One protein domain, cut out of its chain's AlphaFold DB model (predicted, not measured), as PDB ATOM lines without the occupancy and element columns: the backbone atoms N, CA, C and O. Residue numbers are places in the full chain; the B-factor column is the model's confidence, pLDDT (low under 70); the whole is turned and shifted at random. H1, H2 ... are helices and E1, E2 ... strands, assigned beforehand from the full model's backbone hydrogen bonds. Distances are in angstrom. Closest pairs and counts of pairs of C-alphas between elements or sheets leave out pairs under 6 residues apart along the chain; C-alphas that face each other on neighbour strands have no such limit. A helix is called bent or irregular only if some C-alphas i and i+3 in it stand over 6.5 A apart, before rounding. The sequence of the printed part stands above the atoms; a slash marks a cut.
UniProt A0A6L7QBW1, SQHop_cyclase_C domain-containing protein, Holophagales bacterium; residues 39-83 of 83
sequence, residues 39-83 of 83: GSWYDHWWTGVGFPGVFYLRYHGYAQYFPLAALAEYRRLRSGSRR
ATOM      1  N   GLY A  39     -32.292   0.212 -17.435       96.25
ATOM      2  CA  GLY A  39     -32.570   1.522 -18.008       96.25
ATOM      3  C   GLY A  39     -31.468   2.060 -18.923       96.25
ATOM      4  O   GLY A  39     -31.636   3.147 -19.478       96.25
ATOM      5  N   SER A  40     -30.365   1.330 -19.107       97.06
ATOM      6  CA  SER A  40     -29.266   1.739 -19.980       97.06
ATOM      7  C   SER A  40     -29.485   1.324 -21.436       97.06
ATOM      8  O   SER A  40     -30.228   0.393 -21.741       97.06
ATOM      9  N   TRP A  41     -28.778   1.971 -22.359       97.62
ATOM     10  CA  TRP A  41     -28.620   1.492 -23.734       97.62
ATOM     11  C   TRP A  41     -27.202   0.994 -23.979       97.62
ATOM     12  O   TRP A  41     -26.244   1.428 -23.340       97.62
ATOM     13  N   TYR A  42     -27.056   0.100 -24.951       94.81
ATOM     14  CA  TYR A  42     -25.755  -0.356 -25.415       94.81
ATOM     15  C   TYR A  42     -25.513   0.103 -26.850       94.81
ATOM     16  O   TYR A  42     -26.341  -0.123 -27.730       94.81
ATOM     17  N   ASP A  43     -24.353   0.711 -27.085       92.44
ATOM     18  CA  ASP A  43     -23.867   1.030 -28.424       92.44
ATOM     19  C   ASP A  43     -22.595   0.230 -28.703       92.44
ATOM     20  O   ASP A  43     -21.625   0.303 -27.942       92.44
ATOM     21  N   HIS A  44     -22.620  -0.555 -29.776       91.31
ATOM     22  CA  HIS A  44     -21.511  -1.407 -30.200       91.31
ATOM     23  C   HIS A  44     -20.526  -0.676 -31.112       91.31
ATOM     24  O   HIS A  44     -19.407  -1.154 -31.300       91.31
ATOM     25  N   TRP A  45     -20.912   0.481 -31.649       92.25
ATOM     26  CA  TRP A  45     -20.127   1.194 -32.640       92.25
ATOM     27  C   TRP A  45     -19.310   2.339 -32.045       92.25
ATOM     28  O   TRP A  45     -19.584   2.884 -30.975       92.25
ATOM     29  N   TRP A  46     -18.273   2.709 -32.788       93.88
ATOM     30  CA  TRP A  46     -17.477   3.899 -32.538       93.88
ATOM     31  C   TRP A  46     -18.105   5.048 -33.323       93.88
ATOM     32  O   TRP A  46     -18.029   5.090 -34.548       93.88
ATOM     33  N   THR A  47     -18.780   5.948 -32.613       94.19
ATOM     34  CA  THR A  47     -19.560   7.047 -33.207       94.19
ATOM     35  C   THR A  47     -18.818   8.382 -33.209       94.19
ATOM     36  O   THR A  47     -19.243   9.328 -33.869       94.19
ATOM     37  N   GLY A  48     -17.697   8.477 -32.493       93.75
ATOM     38  CA  GLY A  48     -16.815   9.635 -32.513       93.75
ATOM     39  C   GLY A  48     -15.743   9.508 -33.590       93.75
ATOM     40  O   GLY A  48     -15.111   8.464 -33.726       93.75
ATOM     41  N   VAL A  49     -15.482  10.589 -34.319       96.00
ATOM     42  CA  VAL A  49     -14.331  10.686 -35.226       96.00
ATOM     43  C   VAL A  49     -13.253  11.510 -34.536       96.00
ATOM     44  O   VAL A  49     -13.533  12.618 -34.084       96.00
ATOM     45  N   GLY A  50     -12.038  10.969 -34.441       95.44
ATOM     46  CA  GLY A  50     -10.871  11.744 -34.026       95.44
ATOM     47  C   GLY A  50     -10.080  12.209 -35.249       95.44
ATOM     48  O   GLY A  50     -10.051  13.398 -35.544       95.44
ATOM     49  N   PHE A  51      -9.532  11.259 -36.014       96.75
ATOM     50  CA  PHE A  51      -8.909  11.518 -37.316       96.75
ATOM     51  C   PHE A  51      -9.558  10.626 -38.382       96.75
ATOM     52  O   PHE A  51      -9.438   9.398 -38.299       96.75
ATOM     53  N   PRO A  52     -10.255  11.206 -39.378       94.94
ATOM     54  CA  PRO A  52     -10.957  10.434 -40.397       94.94
ATOM     55  C   PRO A  52     -10.064   9.374 -41.055       94.94
ATOM     56  O   PRO A  52      -8.968   9.677 -41.518       94.94
ATOM     57  N   GLY A  53     -10.540   8.128 -41.086       93.56
ATOM     58  CA  GLY A  53      -9.859   7.004 -41.735       93.56
ATOM     59  C   GLY A  53      -8.769   6.314 -40.911       93.56
ATOM     60  O   GLY A  53      -8.348   5.229 -41.292       93.56
ATOM     61  N   VAL A  54      -8.331   6.890 -39.785       95.81
ATOM     62  CA  VAL A  54      -7.216   6.326 -38.996       95.81
ATOM     63  C   VAL A  54      -7.457   6.292 -37.487       95.81
ATOM     64  O   VAL A  54      -6.786   5.537 -36.789       95.81
ATOM     65  N   PHE A  55      -8.408   7.069 -36.958       95.12
ATOM     66  CA  PHE A  55      -8.689   7.106 -35.524       95.12
ATOM     67  C   PHE A  55     -10.145   7.474 -35.218       95.12
ATOM     68  O   PHE A  55     -10.632   8.554 -35.570       95.12
ATOM     69  N   TYR A  56     -10.817   6.589 -34.488       96.62
ATOM     70  CA  TYR A  56     -12.197   6.753 -34.042       96.62
ATOM     71  C   TYR A  56     -12.257   6.712 -32.517       96.62
ATOM     72  O   TYR A  56     -11.412   6.108 -31.860       96.62
ATOM     73  N   LEU A  57     -13.275   7.359 -31.956       95.31
ATOM     74  CA  LEU A  57     -13.516   7.481 -30.526       95.31
ATOM     75  C   LEU A  57     -14.828   6.800 -30.150       95.31
ATOM     76  O   LEU A  57     -15.847   6.931 -30.833       95.31
ATOM     77  N   ARG A  58     -14.809   6.109 -29.013       94.56
ATOM     78  CA  ARG A  58     -16.017   5.618 -28.363       94.56
ATOM     79  C   ARG A  58     -16.322   6.507 -27.173       94.56
ATOM     80  O   ARG A  58     -15.639   6.464 -26.154       94.56
ATOM     81  N   TYR A  59     -17.386   7.287 -27.292       95.06
ATOM     82  CA  TYR A  59     -17.917   8.049 -26.172       95.06
ATOM     83  C   TYR A  59     -18.889   7.169 -25.386       95.06
ATOM     84  O   TYR A  59     -20.050   7.032 -25.756       95.06
ATOM     85  N   HIS A  60     -18.431   6.578 -24.281       92.62
ATOM     86  CA  HIS A  60     -19.258   5.669 -23.471       92.62
ATOM     87  C   HIS A  60     -20.567   6.305 -22.977       92.62
ATOM     88  O   HIS A  60     -21.579   5.621 -22.852       92.62
ATOM     89  N   GLY A  61     -20.570   7.622 -22.751       95.69
ATOM     90  CA  GLY A  61     -21.766   8.356 -22.344       95.69
ATOM     91  C   GLY A  61     -22.816   8.523 -23.447       95.69
ATOM     92  O   GLY A  61     -23.988   8.692 -23.126       95.69
ATOM     93  N   TYR A  62     -22.447   8.456 -24.733       97.00
ATOM     94  CA  TYR A  62     -23.376   8.733 -25.842       97.00
ATOM     95  C   TYR A  62     -24.551   7.761 -25.873       97.00
ATOM     96  O   TYR A  62     -25.681   8.186 -26.112       97.00
ATOM     97  N   ALA A  63     -24.288   6.493 -25.550       96.25
ATOM     98  CA  ALA A  63     -25.325   5.481 -25.448       96.25
ATOM     99  C   ALA A  63     -26.400   5.870 -24.422       96.25
ATOM    100  O   ALA A  63     -27.558   5.569 -24.639       96.25
ATOM    101  N   GLN A  64     -26.063   6.590 -23.347       97.56
ATOM    102  CA  GLN A  64     -27.052   6.984 -22.336       97.56
ATOM    103  C   GLN A  64     -27.652   8.363 -22.610       97.56
ATOM    104  O   GLN A  64     -28.868   8.544 -22.554       97.56
ATOM    105  N   TYR A  65     -26.807   9.349 -22.918       97.50
ATOM    106  CA  TYR A  65     -27.237  10.743 -22.986       97.50
ATOM    107  C   TYR A  65     -28.177  11.018 -24.159       97.50
ATOM    108  O   TYR A  65     -29.190  11.696 -23.980       97.50
ATOM    109  N   PHE A  66     -27.880  10.492 -25.350       97.19
ATOM    110  CA  PHE A  66     -28.667  10.819 -26.539       97.19
ATOM    111  C   PHE A  66     -30.054  10.166 -26.557       97.19
ATOM    112  O   PHE A  66     -31.017  10.896 -26.806       97.19
ATOM    113  N   PRO A  67     -30.221   8.863 -26.251       97.44
ATOM    114  CA  PRO A  67     -31.550   8.266 -26.142       97.44
ATOM    115  C   PRO A  67     -32.423   8.954 -25.096       97.44
ATOM    116  O   PRO A  67     -33.588   9.253 -25.363       97.44
ATOM    117  N   LEU A  68     -31.847   9.282 -23.934       97.44
ATOM    118  CA  LEU A  68     -32.576   9.964 -22.870       97.44
ATOM    119  C   LEU A  68     -33.033  11.364 -23.303       97.44
ATOM    120  O   LEU A  68     -34.200  11.712 -23.120       97.44
ATOM    121  N   ALA A  69     -32.145  12.152 -23.919       97.69
ATOM    122  CA  ALA A  69     -32.480  13.476 -24.437       97.69
ATOM    123  C   ALA A  69     -33.555  13.411 -25.537       97.69
ATOM    124  O   ALA A  69     -34.506  14.193 -25.520       97.69
ATOM    125  N   ALA A  70     -33.453  12.444 -26.453       97.19
ATOM    126  CA  ALA A  70     -34.434  12.244 -27.516       97.19
ATOM    127  C   ALA A  70     -35.822  11.883 -26.961       97.19
ATOM    128  O   ALA A  70     -36.827  12.449 -27.393       97.19
ATOM    129  N   LEU A  71     -35.895  10.990 -25.966       96.94
ATOM    130  CA  LEU A  71     -37.154  10.626 -25.309       96.94
ATOM    131  C   LEU A  71     -37.746  11.788 -24.498       96.94
ATOM    132  O   LEU A  71     -38.968  11.958 -24.468       96.94
ATOM    133  N   ALA A  72     -36.907  12.612 -23.866       96.38
ATOM    134  CA  ALA A  72     -37.357  13.816 -23.173       96.38
ATOM    135  C   ALA A  72     -38.001  14.818 -24.147       96.38
ATOM    136  O   ALA A  72     -39.101  15.312 -23.882       96.38
ATOM    137  N   GLU A  73     -37.372  15.060 -25.299       94.62
ATOM    138  CA  GLU A  73     -37.928  15.956 -26.316       94.62
ATOM    139  C   GLU A  73     -39.187  15.372 -26.963       94.62
ATOM    140  O   GLU A  73     -40.182  16.077 -27.134       94.62
ATOM    141  N   TYR A  74     -39.211  14.061 -27.223       94.75
ATOM    142  CA  TYR A  74     -40.415  13.365 -27.674       94.75
ATOM    143  C   TYR A  74     -41.589  13.598 -26.714       94.75
ATOM    144  O   TYR A  74     -42.669  14.022 -27.135       94.75
ATOM    145  N   ARG A  75     -41.376  13.404 -25.404       94.44
ATOM    146  CA  ARG A  75     -42.397  13.661 -24.376       94.44
ATOM    147  C   ARG A  75     -42.869  15.110 -24.399       94.44
ATOM    148  O   ARG A  75     -44.076  15.352 -24.355       94.44
ATOM    149  N   ARG A  76     -41.947  16.072 -24.508       92.88
ATOM    150  CA  ARG A  76     -42.272  17.501 -24.596       92.88
ATOM    151  C   ARG A  76     -43.173  17.795 -25.798       92.88
ATOM    152  O   ARG A  76     -44.232  18.398 -25.621       92.88
ATOM    153  N   LEU A  77     -42.805  17.316 -26.984       89.88
ATOM    154  CA  LEU A  77     -43.566  17.514 -28.222       89.88
ATOM    155  C   LEU A  77     -44.940  16.825 -28.189       89.88
ATOM    156  O   LEU A  77     -45.921  17.382 -28.683       89.88
ATOM    157  N   ARG A  78     -45.052  15.642 -27.567       88.69
ATOM    158  CA  ARG A  78     -46.332  14.924 -27.408       88.69
ATOM    159  C   ARG A  78     -47.261  15.569 -26.384       88.69
ATOM    160  O   ARG A  78     -48.471  15.550 -26.589       88.69
ATOM    161  N   SER A  79     -46.705  16.136 -25.314       86.19
ATOM    162  CA  SER A  79     -47.464  16.776 -24.232       86.19
ATOM    163  C   SER A  79     -48.066  18.138 -24.596       86.19
ATOM    164  O   SER A  79     -48.767  18.715 -23.770       86.19
ATOM    165  N   GLY A  80     -47.816  18.650 -25.811       68.94
ATOM    166  CA  GLY A  80     -48.331  19.948 -26.249       68.94
ATOM    167  C   GLY A  80     -47.863  21.074 -25.327       68.94
ATOM    168  O   GLY A  80     -48.689  21.726 -24.711       68.94
ATOM    169  N   SER A  81     -46.540  21.229 -25.182       55.12
ATOM    170  CA  SER A  81     -45.844  22.341 -24.507       55.12
ATOM    171  C   SER A  81     -46.671  23.109 -23.458       55.12
ATOM    172  O   SER A  81     -47.115  24.225 -23.715       55.12
ATOM    173  N   ARG A  82     -46.807  22.561 -22.241       50.03
ATOM    174  CA  ARG A  82     -47.092  23.383 -21.053       50.03
ATOM    175  C   ARG A  82     -45.839  24.185 -20.703       50.03
ATOM    176  O   ARG A  82     -44.954  23.673 -20.017       50.03
ATOM    177  N   ARG A  83     -45.755  25.410 -21.209       45.66
ATOM    178  CA  ARG A  83     -44.989  26.514 -20.625       45.66
ATOM    179  C   ARG A  83     -45.812  27.779 -20.759       45.66
ATOM    180  O   ARG A  83     -46.445  27.922 -21.827       45.66
TER     181      ARG A  83
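AT A GLANCE: This is residues 39 to 83 of the 83 residues of the protein "SQHop_cyclase_C domain-containing protein" of Holophagales bacterium (UniProt A0A6L7QBW1). A small two-strand hairpin, E1 and E2, sits at one end of an elongated shape, and one long helix, H1, runs away from it toward the other end. Residues 40 to 43, in the unnamed stretch before E1, run beside the first turns of H1, while residues 69 to 83, the later part of H1 and the tail, stick out free as an arm that adds to the length. The printed part has 45 residues, with two named strands and then one named helix along the chain, E1, E2, H1; the sheet has the order E1 - E2 and is antiparallel, and the class is mixed, helices and strands. The whole is extended, with a radius of gyration of the C-alphas of 14.9 A and spans of 47 by 22 by 11 A.

IN THESE COORDINATES: E1 is residues 48 to 51, Gly 48 to Phe 51, and measures 9.4 A from first to last C-alpha; it begins at C-alpha 48 at (-16.815, 9.635, -32.513). E2 is residues 55 to 57, Phe 55 to Leu 57, 7.0 A long. H1 is residues 62 to 78, from C-alpha 62 at (-23.376, 8.733, -25.842) to C-alpha 78 at (-46.332, 14.924, -27.408), a length of 23.8 A. H1 is neither bent nor irregular, but only just: C-alphas 63 and 66 are 6.4 A apart.

HOW THE PARTS SIT: E1 and E2 form a hairpin, with 155 degrees between their directions. C-alphas 48 and 57 face each other at 4.4 A, as do C-alphas 51 and 55 at 4.8 A. Across this antiparallel pair, N 57 and O 48 are within hydrogen-bond range at 2.8 A, and N 55 and O 51 at 2.9 A. A tight link of 4 residues leads from E2 to H1. E1 and H1 are apart. In H1, 12 of 13 pairs of O i and N i+4 are within hydrogen-bond range.

THE WHOLE: The C-alphas farthest apart in the domain are those of Val 54 and Arg 82, at 46.9 A. Residues 69 to 83 stand free, of which 69 to 78 belong to H1; without them the body has 30 residues, spanning 33 by 13 by 10 A. The printed part has no cut, and both links between named elements are tight. It ends at residue 83, the chain's last residue. The mean pLDDT of the printed part is 91.4, and the model's confidence is low, under 70, at residues 80 to 83.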